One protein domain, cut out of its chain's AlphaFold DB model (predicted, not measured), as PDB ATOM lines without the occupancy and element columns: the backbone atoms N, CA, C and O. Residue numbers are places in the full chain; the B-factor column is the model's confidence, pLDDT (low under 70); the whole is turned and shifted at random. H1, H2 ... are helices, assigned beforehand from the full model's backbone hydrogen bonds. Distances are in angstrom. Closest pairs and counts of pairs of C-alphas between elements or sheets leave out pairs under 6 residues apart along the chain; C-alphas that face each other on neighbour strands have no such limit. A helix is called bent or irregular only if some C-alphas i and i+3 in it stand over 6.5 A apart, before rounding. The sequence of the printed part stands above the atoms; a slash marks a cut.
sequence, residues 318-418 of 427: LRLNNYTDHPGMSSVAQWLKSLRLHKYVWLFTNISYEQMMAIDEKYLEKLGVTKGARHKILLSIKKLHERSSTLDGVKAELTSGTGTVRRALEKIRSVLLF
ATOM      1  N   LEU A 318     308.387 391.158 342.476       50.50
ATOM      2  CA  LEU A 318     308.836 389.765 342.368       50.50
ATOM      3  C   LEU A 318     308.467 389.089 341.038       50.50
ATOM      4  O   LEU A 318     308.970 387.999 340.774       50.50
ATOM      5  N   ARG A 319     307.651 389.711 340.174       51.47
ATOM      6  CA  ARG A 319     307.461 389.246 338.787       51.47
ATOM      7  C   ARG A 319     308.626 389.630 337.870       51.47
ATOM      8  O   ARG A 319     308.737 389.056 336.793       51.47
ATOM      9  N   LEU A 320     309.480 390.567 338.291       47.09
ATOM     10  CA  LEU A 320     310.641 391.036 337.527       47.09
ATOM     11  C   LEU A 320     311.924 390.226 337.806       47.09
ATOM     12  O   LEU A 320     312.877 390.328 337.041       47.09
ATOM     13  N   ASN A 321     311.952 389.391 338.853       48.19
ATOM     14  CA  ASN A 321     313.115 388.564 339.192       48.19
ATOM     15  C   ASN A 321     313.135 387.239 338.403       48.19
ATOM     16  O   ASN A 321     312.505 386.271 338.821       48.19
ATOM     17  N   ASN A 322     313.889 387.204 337.298       49.75
ATOM     18  CA  ASN A 322     314.542 386.044 336.648       49.75
ATOM     19  C   ASN A 322     313.768 384.720 336.422       49.75
ATOM     20  O   ASN A 322     314.361 383.725 336.008       49.75
ATOM     21  N   TYR A 323     312.441 384.686 336.554       51.44
ATOM     22  CA  TYR A 323     311.626 383.524 336.155       51.44
ATOM     23  C   TYR A 323     311.663 383.216 334.639       51.44
ATOM     24  O   TYR A 323     311.085 382.220 334.204       51.44
ATOM     25  N   THR A 324     312.335 384.050 333.840       49.59
ATOM     26  CA  THR A 324     312.657 383.835 332.421       49.59
ATOM     27  C   THR A 324     313.623 382.677 332.193       49.59
ATOM     28  O   THR A 324     313.506 381.978 331.190       49.59
ATOM     29  N   ASP A 325     314.545 382.449 333.129       53.47
ATOM     30  CA  ASP A 325     315.723 381.599 332.905       53.47
ATOM     31  C   ASP A 325     315.460 380.133 333.313       53.47
ATOM     32  O   ASP A 325     316.315 379.258 333.168       53.47
ATOM     33  N   HIS A 326     314.269 379.851 333.854       58.59
ATOM     34  CA  HIS A 326     313.870 378.556 334.408       58.59
ATOM     35  C   HIS A 326     312.491 378.126 333.868       58.59
ATOM     36  O   HIS A 326     311.458 378.478 334.460       58.59
ATOM     37  N   PRO A 327     312.432 377.347 332.766       62.16
ATOM     38  CA  PRO A 327     311.166 376.890 332.197       62.16
ATOM     39  C   PRO A 327     310.328 376.133 333.237       62.16
ATOM     40  O   PRO A 327     310.816 375.275 333.973       62.16
ATOM     41  N   GLY A 328     309.046 376.491 333.326       67.50
ATOM     42  CA  GLY A 328     308.096 375.948 334.300       67.50
ATOM     43  C   GLY A 328     308.032 376.652 335.660       67.50
ATOM     44  O   GLY A 328     307.023 376.499 336.348       67.50
ATOM     45  N   MET A 329     309.018 377.473 336.048       79.94
ATOM     46  CA  MET A 329     309.015 378.130 337.372       79.94
ATOM     47  C   MET A 329     308.157 379.406 337.444       79.94
ATOM     48  O   MET A 329     307.741 379.805 338.532       79.94
ATOM     49  N   SER A 330     307.814 380.014 336.307       73.50
ATOM     50  CA  SER A 330     307.093 381.299 336.212       73.50
ATOM     51  C   SER A 330     305.727 381.361 336.912       73.50
ATOM     52  O   SER A 330     305.287 382.435 337.317       73.50
ATOM     53  N   SER A 331     305.057 380.221 337.098       78.31
ATOM     54  CA  SER A 331     303.725 380.124 337.720       78.31
ATOM     55  C   SER A 331     303.757 379.727 339.209       78.31
ATOM     56  O   SER A 331     302.737 379.810 339.902       78.31
ATOM     57  N   VAL A 332     304.935 379.418 339.768       84.38
ATOM     58  CA  VAL A 332     305.115 378.983 341.171       84.38
ATOM     59  C   VAL A 332     304.607 380.023 342.181       84.38
ATOM     60  O   VAL A 332     304.024 379.663 343.207       84.38
ATOM     61  N   ALA A 333     304.716 381.320 341.877       83.12
ATOM     62  CA  ALA A 333     304.157 382.382 342.717       83.12
ATOM     63  C   ALA A 333     302.612 382.349 342.795       83.12
ATOM     64  O   ALA A 333     302.040 382.633 343.852       83.12
ATOM     65  N   GLN A 334     301.920 381.964 341.715       80.12
ATOM     66  CA  GLN A 334     300.457 381.801 341.687       80.12
ATOM     67  C   GLN A 334     300.020 380.523 342.414       80.12
ATOM     68  O   GLN A 334     299.083 380.559 343.215       80.12
ATOM     69  N   TRP A 335     300.750 379.422 342.227       85.56
ATOM     70  CA  TRP A 335     300.558 378.177 342.974       85.56
ATOM     71  C   TRP A 335     300.709 378.379 344.494       85.56
ATOM     72  O   TRP A 335     299.840 377.986 345.277       85.56
ATOM     73  N   LEU A 336     301.735 379.110 344.944       87.94
ATOM     74  CA  LEU A 336     301.883 379.457 346.362       87.94
ATOM     75  C   LEU A 336     300.783 380.410 346.862       87.94
ATOM     76  O   LEU A 336     300.400 380.327 348.035       87.94
ATOM     77  N   LYS A 337     300.209 381.276 346.011       84.31
ATOM     78  CA  LYS A 337     299.002 382.049 346.364       84.31
ATOM     79  C   LYS A 337     297.790 381.131 346.578       84.31
ATOM     80  O   LYS A 337     297.141 381.269 347.617       84.31
ATOM     81  N   SER A 338     297.520 380.161 345.694       83.56
ATOM     82  CA  SER A 338     296.375 379.237 345.841       83.56
ATOM     83  C   SER A 338     296.483 378.370 347.106       83.56
ATOM     84  O   SER A 338     295.511 378.210 347.852       83.56
ATOM     85  N   LEU A 339     297.698 377.922 347.444       86.25
ATOM     86  CA  LEU A 339     297.988 377.201 348.686       86.25
ATOM     87  C   LEU A 339     297.981 378.087 349.950       86.25
ATOM     88  O   LEU A 339     298.084 377.544 351.053       86.25
ATOM     89  N   ARG A 340     297.843 379.418 349.835       89.00
ATOM     90  CA  ARG A 340     298.044 380.401 350.927       89.00
ATOM     91  C   ARG A 340     299.428 380.289 351.597       89.00
ATOM     92  O   ARG A 340     299.567 380.464 352.803       89.00
ATOM     93  N   LEU A 341     300.451 379.993 350.797       91.88
ATOM     94  CA  LEU A 341     301.858 379.857 351.186       91.88
ATOM     95  C   LEU A 341     302.762 380.942 350.570       91.88
ATOM     96  O   LEU A 341     303.979 380.865 350.699       91.88
ATOM     97  N   HIS A 342     302.196 381.978 349.944       88.00
ATOM     98  CA  HIS A 342     302.936 383.021 349.215       88.00
ATOM     99  C   HIS A 342     303.988 383.795 350.043       88.00
ATOM    100  O   HIS A 342     304.887 384.395 349.464       88.00
ATOM    101  N   LYS A 343     303.956 383.725 351.385       90.31
ATOM    102  CA  LYS A 343     305.058 384.188 352.257       90.31
ATOM    103  C   LYS A 343     306.407 383.520 351.921       90.31
ATOM    104  O   LYS A 343     307.459 384.089 352.190       90.31
ATOM    105  N   TYR A 344     306.374 382.323 351.341       91.50
ATOM    106  CA  TYR A 344     307.537 381.487 351.049       91.50
ATOM    107  C   TYR A 344     308.004 381.545 349.581       91.50
ATOM    108  O   TYR A 344     308.851 380.746 349.203       91.50
ATOM    109  N   VAL A 345     307.498 382.477 348.755       88.19
ATOM    110  CA  VAL A 345     307.899 382.624 347.331       88.19
ATOM    111  C   VAL A 345     309.417 382.743 347.155       88.19
ATOM    112  O   VAL A 345     309.963 382.154 346.229       88.19
ATOM    113  N   TRP A 346     310.102 383.413 348.087       87.00
ATOM    114  CA  TRP A 346     311.558 383.598 348.069       87.00
ATOM    115  C   TRP A 346     312.369 382.289 348.092       87.00
ATOM    116  O   TRP A 346     313.498 382.278 347.611       87.00
ATOM    117  N   LEU A 347     311.805 381.179 348.595       87.38
ATOM    118  CA  LEU A 347     312.450 379.856 348.545       87.38
ATOM    119  C   LEU A 347     312.610 379.336 347.106       87.38
ATOM    120  O   LEU A 347     313.423 378.449 346.866       87.38
ATOM    121  N   PHE A 348     311.806 379.856 346.172       85.94
ATOM    122  CA  PHE A 348     311.654 379.356 344.805       85.94
ATOM    123  C   PHE A 348     312.150 380.351 343.741       85.94
ATOM    124  O   PHE A 348     311.917 380.136 342.555       85.94
ATOM    125  N   THR A 349     312.778 381.464 344.138       80.06
ATOM    126  CA  THR A 349     313.234 382.509 343.200       80.06
ATOM    127  C   THR A 349     314.494 382.103 342.429       80.06
ATOM    128  O   THR A 349     314.626 382.473 341.272       80.06
ATOM    129  N   ASN A 350     315.376 381.302 343.039       77.38
ATOM    130  CA  ASN A 350     316.664 380.886 342.463       77.38
ATOM    131  C   ASN A 350     316.817 379.348 342.449       77.38
ATOM    132  O   ASN A 350     317.865 378.835 342.838       77.38
ATOM    133  N   ILE A 351     315.757 378.608 342.092       81.31
ATOM    134  CA  ILE A 351     315.808 377.141 341.935       81.31
ATOM    135  C   ILE A 351     315.150 376.705 340.622       81.31
ATOM    136  O   ILE A 351     314.170 377.311 340.188       81.31
ATOM    137  N   SER A 352     315.639 375.620 340.022       84.56
ATOM    138  CA  SER A 352     315.014 374.998 338.847       84.56
ATOM    139  C   SER A 352     313.775 374.163 339.212       84.56
ATOM    140  O   SER A 352     313.551 373.816 340.377       84.56
ATOM    141  N   TYR A 353     312.978 373.772 338.208       84.25
ATOM    142  CA  TYR A 353     311.853 372.846 338.407       84.25
ATOM    143  C   TYR A 353     312.306 371.491 338.983       84.25
ATOM    144  O   TYR A 353     311.654 370.947 339.873       84.25
ATOM    145  N   GLU A 354     313.450 370.971 338.537       84.38
ATOM    146  CA  GLU A 354     314.037 369.724 339.045       84.38
ATOM    147  C   GLU A 354     314.446 369.852 340.516       84.38
ATOM    148  O   GLU A 354     314.097 369.009 341.341       84.38
ATOM    149  N   GLN A 355     315.111 370.957 340.870       85.56
ATOM    150  CA  GLN A 355     315.470 371.265 342.254       85.56
ATOM    151  C   GLN A 355     314.223 371.425 343.133       85.56
ATOM    152  O   GLN A 355     314.220 370.956 344.267       85.56
ATOM    153  N   MET A 356     313.136 372.007 342.605       89.00
ATOM    154  CA  MET A 356     311.846 372.067 343.296       89.00
ATOM    155  C   MET A 356     311.233 370.675 343.521       89.00
ATOM    156  O   MET A 356     310.675 370.433 344.590       89.00
ATOM    157  N   MET A 357     311.337 369.750 342.560       85.94
ATOM    158  CA  MET A 357     310.894 368.358 342.742       85.94
ATOM    159  C   MET A 357     311.742 367.597 343.775       85.94
ATOM    160  O   MET A 357     311.235 366.672 344.406       85.94
ATOM    161  N   ALA A 358     313.001 367.998 343.976       88.00
ATOM    162  CA  ALA A 358     313.948 367.379 344.906       88.00
ATOM    163  C   ALA A 358     313.939 367.963 346.340       88.00
ATOM    164  O   ALA A 358     314.748 367.545 347.170       88.00
ATOM    165  N   ILE A 359     313.052 368.916 346.661       89.44
ATOM    166  CA  ILE A 359     312.964 369.523 348.003       89.44
ATOM    167  C   ILE A 359     312.586 368.476 349.065       89.44
ATOM    168  O   ILE A 359     311.515 367.869 349.001       89.44
ATOM    169  N   ASP A 360     313.419 368.340 350.102       91.06
ATOM    170  CA  ASP A 360     313.161 367.505 351.280       91.06
ATOM    171  C   ASP A 360     312.720 368.328 352.513       91.06
ATOM    172  O   ASP A 360     312.690 369.565 352.503       91.06
ATOM    173  N   GLU A 361     312.345 367.652 353.608       92.38
ATOM    174  CA  GLU A 361     311.943 368.361 354.831       92.38
ATOM    175  C   GLU A 361     313.116 369.086 355.510       92.38
ATOM    176  O   GLU A 361     312.913 370.169 356.062       92.38
ATOM    177  N   LYS A 362     314.338 368.541 355.441       90.69
ATOM    178  CA  LYS A 362     315.519 369.099 356.119       90.69
ATOM    179  C   LYS A 362     315.944 370.430 355.504       90.69
ATOM    180  O   LYS A 362     316.310 371.349 356.235       90.69
ATOM    181  N   TYR A 363     315.851 370.563 354.181       89.56
ATOM    182  CA  TYR A 363     316.084 371.809 353.455       89.56
ATOM    183  C   TYR A 363     315.108 372.906 353.904       89.56
ATOM    184  O   TYR A 363     315.527 373.996 354.295       89.56
ATOM    185  N   LEU A 364     313.807 372.598 353.947       92.50
ATOM    186  CA  LEU A 364     312.784 373.543 354.409       92.50
ATOM    187  C   LEU A 364     312.917 373.867 355.910       92.50
ATOM    188  O   LEU A 364     312.654 374.995 356.322       92.50
ATOM    189  N   GLU A 365     313.344 372.908 356.736       92.19
ATOM    190  CA  GLU A 365     313.633 373.123 358.160       92.19
ATOM    191  C   GLU A 365     314.829 374.060 358.368       92.19
ATOM    192  O   GLU A 365     314.713 375.033 359.114       92.19
ATOM    193  N   LYS A 366     315.933 373.847 357.639       92.25
ATOM    194  CA  LYS A 366     317.121 374.718 357.657       92.25
ATOM    195  C   LYS A 366     316.805 376.160 357.234       92.25
ATOM    196  O   LYS A 366     317.445 377.089 357.718       92.25
ATOM    197  N   LEU A 367     315.806 376.352 356.370       87.94
ATOM    198  CA  LEU A 367     315.331 377.663 355.909       87.94
ATOM    199  C   LEU A 367     314.212 378.267 356.787       87.94
ATOM    200  O   LEU A 367     313.565 379.237 356.390       87.94
ATOM    201  N   GLY A 368     313.974 377.722 357.986       90.12
ATOM    202  CA  GLY A 368     313.061 378.300 358.981       90.12
ATOM    203  C   GLY A 368     311.572 378.181 358.638       90.12
ATOM    204  O   GLY A 368     310.740 378.889 359.212       90.12
ATOM    205  N   VAL A 369     311.201 377.301 357.703       93.56
ATOM    206  CA  VAL A 369     309.806 377.094 357.301       93.56
ATOM    207  C   VAL A 369     309.051 376.366 358.416       93.56
ATOM    208  O   VAL A 369     309.488 375.328 358.921       93.56
ATOM    209  N   THR A 370     307.883 376.891 358.804       95.38
ATOM    210  CA  THR A 370     307.094 376.319 359.907       95.38
ATOM    211  C   THR A 370     306.602 374.909 359.572       95.38
ATOM    212  O   THR A 370     306.192 374.646 358.443       95.38
ATOM    213  N   LYS A 371     306.586 373.990 360.551       93.62
ATOM    214  CA  LYS A 371     306.269 372.556 360.352       93.62
ATOM    215  C   LYS A 371     305.008 372.299 359.510       93.62
ATOM    216  O   LYS A 371     305.031 371.485 358.590       93.62
ATOM    217  N   GLY A 372     303.924 373.038 359.766       91.81
ATOM    218  CA  GLY A 372     302.684 372.941 358.983       91.81
ATOM    219  C   GLY A 372     302.817 373.431 357.533       91.81
ATOM    220  O   GLY A 372     302.191 372.867 356.637       91.81
ATOM    221  N   ALA A 373     303.662 374.434 357.277       93.38
ATOM    222  CA  ALA A 373     303.992 374.874 355.924       93.38
ATOM    223  C   ALA A 373     304.912 373.872 355.209       93.38
ATOM    224  O   ALA A 373     304.618 373.541 354.065       93.38
ATOM    225  N   ARG A 374     305.938 373.315 355.877       94.81
ATOM    226  CA  ARG A 374     306.804 372.259 355.306       94.81
ATOM    227  C   ARG A 374     305.982 371.076 354.819       94.81
ATOM    228  O   ARG A 374     306.030 370.728 353.646       94.81
ATOM    229  N   HIS A 375     305.158 370.527 355.709       94.38
ATOM    230  CA  HIS A 375     304.281 369.402 355.403       94.38
ATOM    231  C   HIS A 375     303.344 369.709 354.224       94.38
ATOM    232  O   HIS A 375     303.178 368.881 353.333       94.38
ATOM    233  N   LYS A 376     302.781 370.925 354.163       92.19
ATOM    234  CA  LYS A 376     301.911 371.346 353.057       92.19
ATOM    235  C   LYS A 376     302.659 371.495 351.727       92.19
ATOM    236  O   LYS A 376     302.124 371.062 350.710       92.19
ATOM    237  N   ILE A 377     303.876 372.053 351.735       91.25
ATOM    238  CA  ILE A 377     304.750 372.158 350.554       91.25
ATOM    239  C   ILE A 377     305.081 370.755 350.034       91.25
ATOM    240  O   ILE A 377     304.786 370.453 348.880       91.25
ATOM    241  N   LEU A 378     305.574 369.862 350.895       92.19
ATOM    242  CA  LEU A 378     305.951 368.492 350.523       92.19
ATOM    243  C   LEU A 378     304.756 367.674 350.007       92.19
ATOM    244  O   LEU A 378     304.868 367.011 348.978       92.19
ATOM    245  N   LEU A 379     303.579 367.779 350.640       90.00
ATOM    246  CA  LEU A 379     302.343 367.178 350.118       90.00
ATOM    247  C   LEU A 379     301.965 367.725 348.733       90.00
ATOM    248  O   LEU A 379     301.462 366.978 347.896       90.00
ATOM    249  N   SER A 380     302.177 369.019 348.485       89.00
ATOM    250  CA  SER A 380     301.891 369.622 347.181       89.00
ATOM    251  C   SER A 380     302.919 369.248 346.104       89.00
ATOM    252  O   SER A 380     302.518 369.042 344.964       89.00
ATOM    253  N   ILE A 381     304.196 369.057 346.457       88.81
ATOM    254  CA  ILE A 381     305.243 368.560 345.545       88.81
ATOM    255  C   ILE A 381     305.021 367.080 345.214       88.81
ATOM    256  O   ILE A 381     305.058 366.703 344.046       88.81
ATOM    257  N   LYS A 382     304.656 366.248 346.200       88.19
ATOM    258  CA  LYS A 382     304.250 364.858 345.942       88.19
ATOM    259  C   LYS A 382     303.082 364.784 344.946       88.19
ATOM    260  O   LYS A 382     303.142 364.014 343.992       88.19
ATOM    261  N   LYS A 383     302.076 365.653 345.089       84.19
ATOM    262  CA  LYS A 383     300.975 365.761 344.116       84.19
ATOM    263  C   LYS A 383     301.413 366.272 342.740       84.19
ATOM    264  O   LYS A 383     300.840 365.833 341.750       84.19
ATOM    265  N   LEU A 384     302.414 367.157 342.655       85.00
ATOM    266  CA  LEU A 384     303.006 367.591 341.378       85.00
ATOM    267  C   LEU A 384     303.675 366.423 340.630       85.00
ATOM    268  O   LEU A 384     303.564 366.364 339.405       85.00
ATOM    269  N   HIS A 385     304.307 365.499 341.360       85.06
ATOM    270  CA  HIS A 385     304.921 364.275 340.831       85.06
ATOM    271  C   HIS A 385     303.864 363.244 340.381       85.06
ATOM    272  O   HIS A 385     303.962 362.668 339.302       85.06
ATOM    273  N   GLU A 386     302.782 363.080 341.150       85.62
ATOM    274  CA  GLU A 386     301.657 362.180 340.830       85.62
ATOM    275  C   GLU A 386     300.816 362.628 339.605       85.62
ATOM    276  O   GLU A 386     299.961 361.867 339.137       85.62
ATOM    277  N   ARG A 387     301.049 363.832 339.047       85.62
ATOM    278  CA  ARG A 387     300.257 364.405 337.934       85.62
ATOM    279  C   ARG A 387     300.219 363.528 336.682       85.62
ATOM    280  O   ARG A 387     299.124 363.330 336.163       85.62
ATOM    281  N   SER A 388     301.356 363.010 336.199       84.19
ATOM    282  CA  SER A 388     301.380 362.246 334.933       84.19
ATOM    283  C   SER A 388     300.551 360.972 335.055       84.19
ATOM    284  O   SER A 388     299.543 360.836 334.375       84.19
ATOM    285  N   SER A 389     300.875 360.124 336.038       87.38
ATOM    286  CA  SER A 389     300.124 358.896 336.339       87.38
ATOM    287  C   SER A 389     298.623 359.156 336.557       87.38
ATOM    288  O   SER A 389     297.777 358.386 336.101       87.38
ATOM    289  N   THR A 390     298.261 360.292 337.169       84.94
ATOM    290  CA  THR A 390     296.854 360.705 337.306       84.94
ATOM    291  C   THR A 390     296.197 361.021 335.955       84.94
ATOM    292  O   THR A 390     295.056 360.617 335.732       84.94
ATOM    293  N   LEU A 391     296.884 361.727 335.051       85.56
ATOM    294  CA  LEU A 391     296.385 362.046 333.708       85.56
ATOM    295  C   LEU A 391     296.306 360.801 332.814       85.56
ATOM    296  O   LEU A 391     295.296 360.615 332.139       85.56
ATOM    297  N   ASP A 392     297.304 359.921 332.866       86.62
ATOM    298  CA  ASP A 392     297.312 358.644 332.146       86.62
ATOM    299  C   ASP A 392     296.176 357.725 332.627       86.62
ATOM    300  O   ASP A 392     295.449 357.147 331.817       86.62
ATOM    301  N   GLY A 393     295.926 357.680 333.941       86.19
ATOM    302  CA  GLY A 393     294.771 356.991 334.521       86.19
ATOM    303  C   GLY A 393     293.423 357.589 334.094       86.19
ATOM    304  O   GLY A 393     292.492 356.846 333.796       86.19
ATOM    305  N   VAL A 394     293.302 358.922 334.004       85.62
ATOM    306  CA  VAL A 394     292.093 359.586 333.469       85.62
ATOM    307  C   VAL A 394     291.889 359.270 331.988       85.62
ATOM    308  O   VAL A 394     290.767 358.981 331.574       85.62
ATOM    309  N   LYS A 395     292.962 359.293 331.193       86.19
ATOM    310  CA  LYS A 395     292.944 358.929 329.773       86.19
ATOM    311  C   LYS A 395     292.442 357.492 329.600       86.19
ATOM    312  O   LYS A 395     291.512 357.285 328.829       86.19
ATOM    313  N   ALA A 396     292.966 356.545 330.380       86.44
ATOM    314  CA  ALA A 396     292.541 355.145 330.371       86.44
ATOM    315  C   ALA A 396     291.077 354.938 330.823       86.44
ATOM    316  O   ALA A 396     290.332 354.194 330.179       86.44
ATOM    317  N   GLU A 397     290.629 355.608 331.893       85.62
ATOM    318  CA  GLU A 397     289.228 355.578 332.358       85.62
ATOM    319  C   GLU A 397     288.249 356.097 331.289       85.62
ATOM    320  O   GLU A 397     287.150 355.558 331.144       85.62
ATOM    321  N   LEU A 398     288.646 357.118 330.520       84.00
ATOM    322  CA  LEU A 398     287.844 357.668 329.425       84.00
ATOM    323  C   LEU A 398     287.852 356.762 328.184       84.00
ATOM    324  O   LEU A 398     286.786 356.485 327.642       84.00
ATOM    325  N   THR A 399     289.011 356.250 327.748       85.62
ATOM    326  CA  THR A 399     289.091 355.369 326.564       85.62
ATOM    327  C   THR A 399     288.448 354.000 326.783       85.62
ATOM    328  O   THR A 399     288.022 353.371 325.821       85.62
ATOM    329  N   SER A 400     288.358 353.533 328.032       83.12
ATOM    330  CA  SER A 400     287.651 352.293 328.392       83.12
ATOM    331  C   SER A 400     286.143 352.475 328.612       83.12
ATOM    332  O   SER A 400     285.447 351.494 328.859       83.12
ATOM    333  N   GLY A 401     285.626 353.712 328.572       77.62
ATOM    334  CA  GLY A 401     284.216 354.016 328.849       77.62
ATOM    335  C   GLY A 401     283.777 353.784 330.303       77.62
ATOM    336  O   GLY A 401     282.587 353.874 330.603       77.62
ATOM    337  N   THR A 402     284.709 353.487 331.215       72.19
ATOM    338  CA  THR A 402     284.415 353.168 332.625       72.19
ATOM    339  C   THR A 402     284.330 354.409 333.521       72.19
ATOM    340  O   THR A 402     283.679 354.383 334.568       72.19
ATOM    341  N   GLY A 403     284.966 355.515 333.121       69.94
ATOM    342  CA  GLY A 403     284.932 356.791 333.830       69.94
ATOM    343  C   GLY A 403     283.786 357.702 333.387       69.94
ATOM    344  O   GLY A 403     283.562 357.917 332.199       69.94
ATOM    345  N   THR A 404     283.094 358.337 334.340       79.81
ATOM    346  CA  THR A 404     282.161 359.426 334.011       79.81
ATOM    347  C   THR A 404     282.922 360.724 333.732       79.81
ATOM    348  O   THR A 404     283.837 361.096 334.471       79.81
ATOM    349  N   VAL A 405     282.502 361.472 332.706       81.94
ATOM    350  CA  VAL A 405     283.154 362.734 332.293       81.94
ATOM    351  C   VAL A 405     283.251 363.742 333.448       81.94
ATOM    352  O   VAL A 405     284.267 364.413 333.589       81.94
ATOM    353  N   ARG A 406     282.252 363.797 334.346       84.56
ATOM    354  CA  ARG A 406     282.305 364.622 335.569       84.56
ATOM    355  C   ARG A 406     283.501 364.261 336.464       84.56
ATOM    356  O   ARG A 406     284.228 365.157 336.878       84.56
ATOM    357  N   ARG A 407     283.745 362.968 336.712       83.12
ATOM    358  CA  ARG A 407     284.858 362.491 337.552       83.12
ATOM    359  C   ARG A 407     286.218 362.750 336.900       83.12
ATOM    360  O   ARG A 407     287.168 363.119 337.589       83.12
ATOM    361  N   ALA A 408     286.302 362.608 335.576       81.75
ATOM    362  CA  ALA A 408     287.489 362.978 334.809       81.75
ATOM    363  C   ALA A 408     287.774 364.489 334.904       81.75
ATOM    364  O   ALA A 408     288.896 364.879 335.216       81.75
ATOM    365  N   LEU A 409     286.756 365.339 334.728       82.81
ATOM    366  CA  LEU A 409     286.872 366.795 334.876       82.81
ATOM    367  C   LEU A 409     287.255 367.219 336.301       82.81
ATOM    368  O   LEU A 409     288.035 368.151 336.461       82.81
ATOM    369  N   GLU A 410     286.767 366.537 337.338       81.94
ATOM    370  CA  GLU A 410     287.167 366.781 338.733       81.94
ATOM    371  C   GLU A 410     288.644 366.435 338.972       81.94
ATOM    372  O   GLU A 410     289.380 367.252 339.534       81.94
ATOM    373  N   LYS A 411     289.112 365.277 338.478       80.00
ATOM    374  CA  LYS A 411     290.534 364.902 338.514       80.00
ATOM    375  C   LYS A 411     291.398 365.911 337.746       80.00
ATOM    376  O   LYS A 411     292.333 366.458 338.328       80.00
ATOM    377  N   ILE A 412     291.048 366.233 336.497       82.25
ATOM    378  CA  ILE A 412     291.770 367.203 335.650       82.25
ATOM    379  C   ILE A 412     291.792 368.590 336.304       82.25
ATOM    380  O   ILE A 412     292.852 369.199 336.399       82.25
ATOM    381  N   ARG A 413     290.669 369.077 336.848       80.38
ATOM    382  CA  ARG A 413     290.615 370.346 337.594       80.38
ATOM    383  C   ARG A 413     291.527 370.328 338.821       80.38
ATOM    384  O   ARG A 413     292.149 371.343 339.122       80.38
ATOM    385  N   SER A 414     291.627 369.193 339.518       73.12
ATOM    386  CA  SER A 414     292.548 369.055 340.650       73.12
ATOM    387  C   SER A 414     294.024 369.072 340.235       73.12
ATOM    388  O   SER A 414     294.846 369.502 341.035       73.12
ATOM    389  N   VAL A 415     294.348 368.691 338.991       74.38
ATOM    390  CA  VAL A 415     295.690 368.805 338.390       74.38
ATOM    391  C   VAL A 415     295.958 370.229 337.882       74.38
ATOM    392  O   VAL A 415     297.011 370.785 338.172       74.38
ATOM    393  N   LEU A 416     294.999 370.858 337.194       67.19
ATOM    394  CA  LEU A 416     295.123 372.217 336.646       67.19
ATOM    395  C   LEU A 416     295.193 373.314 337.722       67.19
ATOM    396  O   LEU A 416     295.783 374.357 337.486       67.19
ATOM    397  N   LEU A 417     294.673 373.076 338.933       60.16
ATOM    398  CA  LEU A 417     294.901 373.965 340.087       60.16
ATOM    399  C   LEU A 417     296.374 374.010 340.555       60.16
ATOM    400  O   LEU A 417     296.721 374.820 341.420       60.16
ATOM    401  N   PHE A 418     297.234 373.169 339.977       59.28
ATOM    402  CA  PHE A 418     298.688 373.215 340.085       59.28
ATOM    403  C   PHE A 418     299.286 373.725 338.766       59.28
ATOM    404  O   PHE A 418     299.972 372.986 338.052       59.28
TER     405      PHE A 418
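Overview. This is residues 318 to 418 of the 427 residues of the protein "SAM domain-containing protein" of Leptidea sinapis (UniProt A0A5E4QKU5). A loose head of five helices, H1 to H5, has a helical hairpin, H6 and H7, as an arm at one end of the long axis. In the head, the hairpin of H1 and H2 and the pair of H4 and H5 are apart from each other, short H3 is near both, and H5, the longest helix, leads to the arm. The printed part has 101 residues with seven named helices, H1 to H7 in order along the chain, and no named strand; the class is all helix. The whole is loose, with a radius of gyration of the C-alphas of 15.8 A, and elongated, spanning 47 by 30 by 22 A.

Arrangement. H5, residues 371 to 385, touches H4, residues 361 to 366, at a steep tilt of 45 degrees, opposite ways; their closest C-alphas, of Arg 374 and Leu 364, are 6.2 A apart. With residues 381 to 385 alone, H5 only just touches H3, residues 353 to 357, with 3 pairs of C-alphas within 8 A; the closest, of Ile 381 and Met 357, are 6.3 A apart. H1, residues 329 to 338, and H2, residues 342 to 348, form a helical hairpin and touch at a shallow tilt of 23 degrees, opposite ways; their closest C-alphas, of Leu 336 and His 342, are 4.7 A apart. H3 is close to H1 but not clearly touching it, the closest C-alphas, of Tyr 353 and Met 329, being 6.1 A apart. H5 and H6, residues 387 to 399, meet only through their link. H6 and H7, residues 405 to 416, form the other helical hairpin and touch at a shallow tilt of 16 degrees, opposite ways; their closest C-alphas, of Val 394 and Ala 408, are 5.9 A apart. H7 is close to H5 but not clearly touching it, with the closest C-alphas, of Val 415 and Leu 384, 8.0 A apart. Among the pairs that are apart are H1 and H5, and H2 and H7. Every O i to N i+4 pair is within hydrogen-bond range in H3, H4, H5, H6 and H7, against 4 of 6 in H1 and 0 of 3 in H2, where 3 of 4 O i to N i+3 pairs are within range.

Along the chain. H5 measures 21.2 A from first to last C-alpha; C-alpha 371 is at (306.269, 372.556, 360.352), and C-alpha 385 is at (304.921, 364.275, 340.831). H6 measures 18.3 A and H7 15.9 A, the latter ending with C-alpha 416 at (295.123, 372.217, 336.646). H1 measures 15.3 A and H2 10.4 A; both are irregular, with C-alphas 330 and 333 7.2 A apart and C-alphas 343 and 346 7.8 A apart. H4 measures 8.7 A and H3 6.3 A.

Size, cuts and confidence. The C-alphas farthest apart, of Lys 366 and Gly 401, are 48.4 A apart. The printed part has no cut, and the links between successive helices are tight. The mean pLDDT of the printed part is 81.6, with residues 318 to 328, 403 and 416 to 418 under 70.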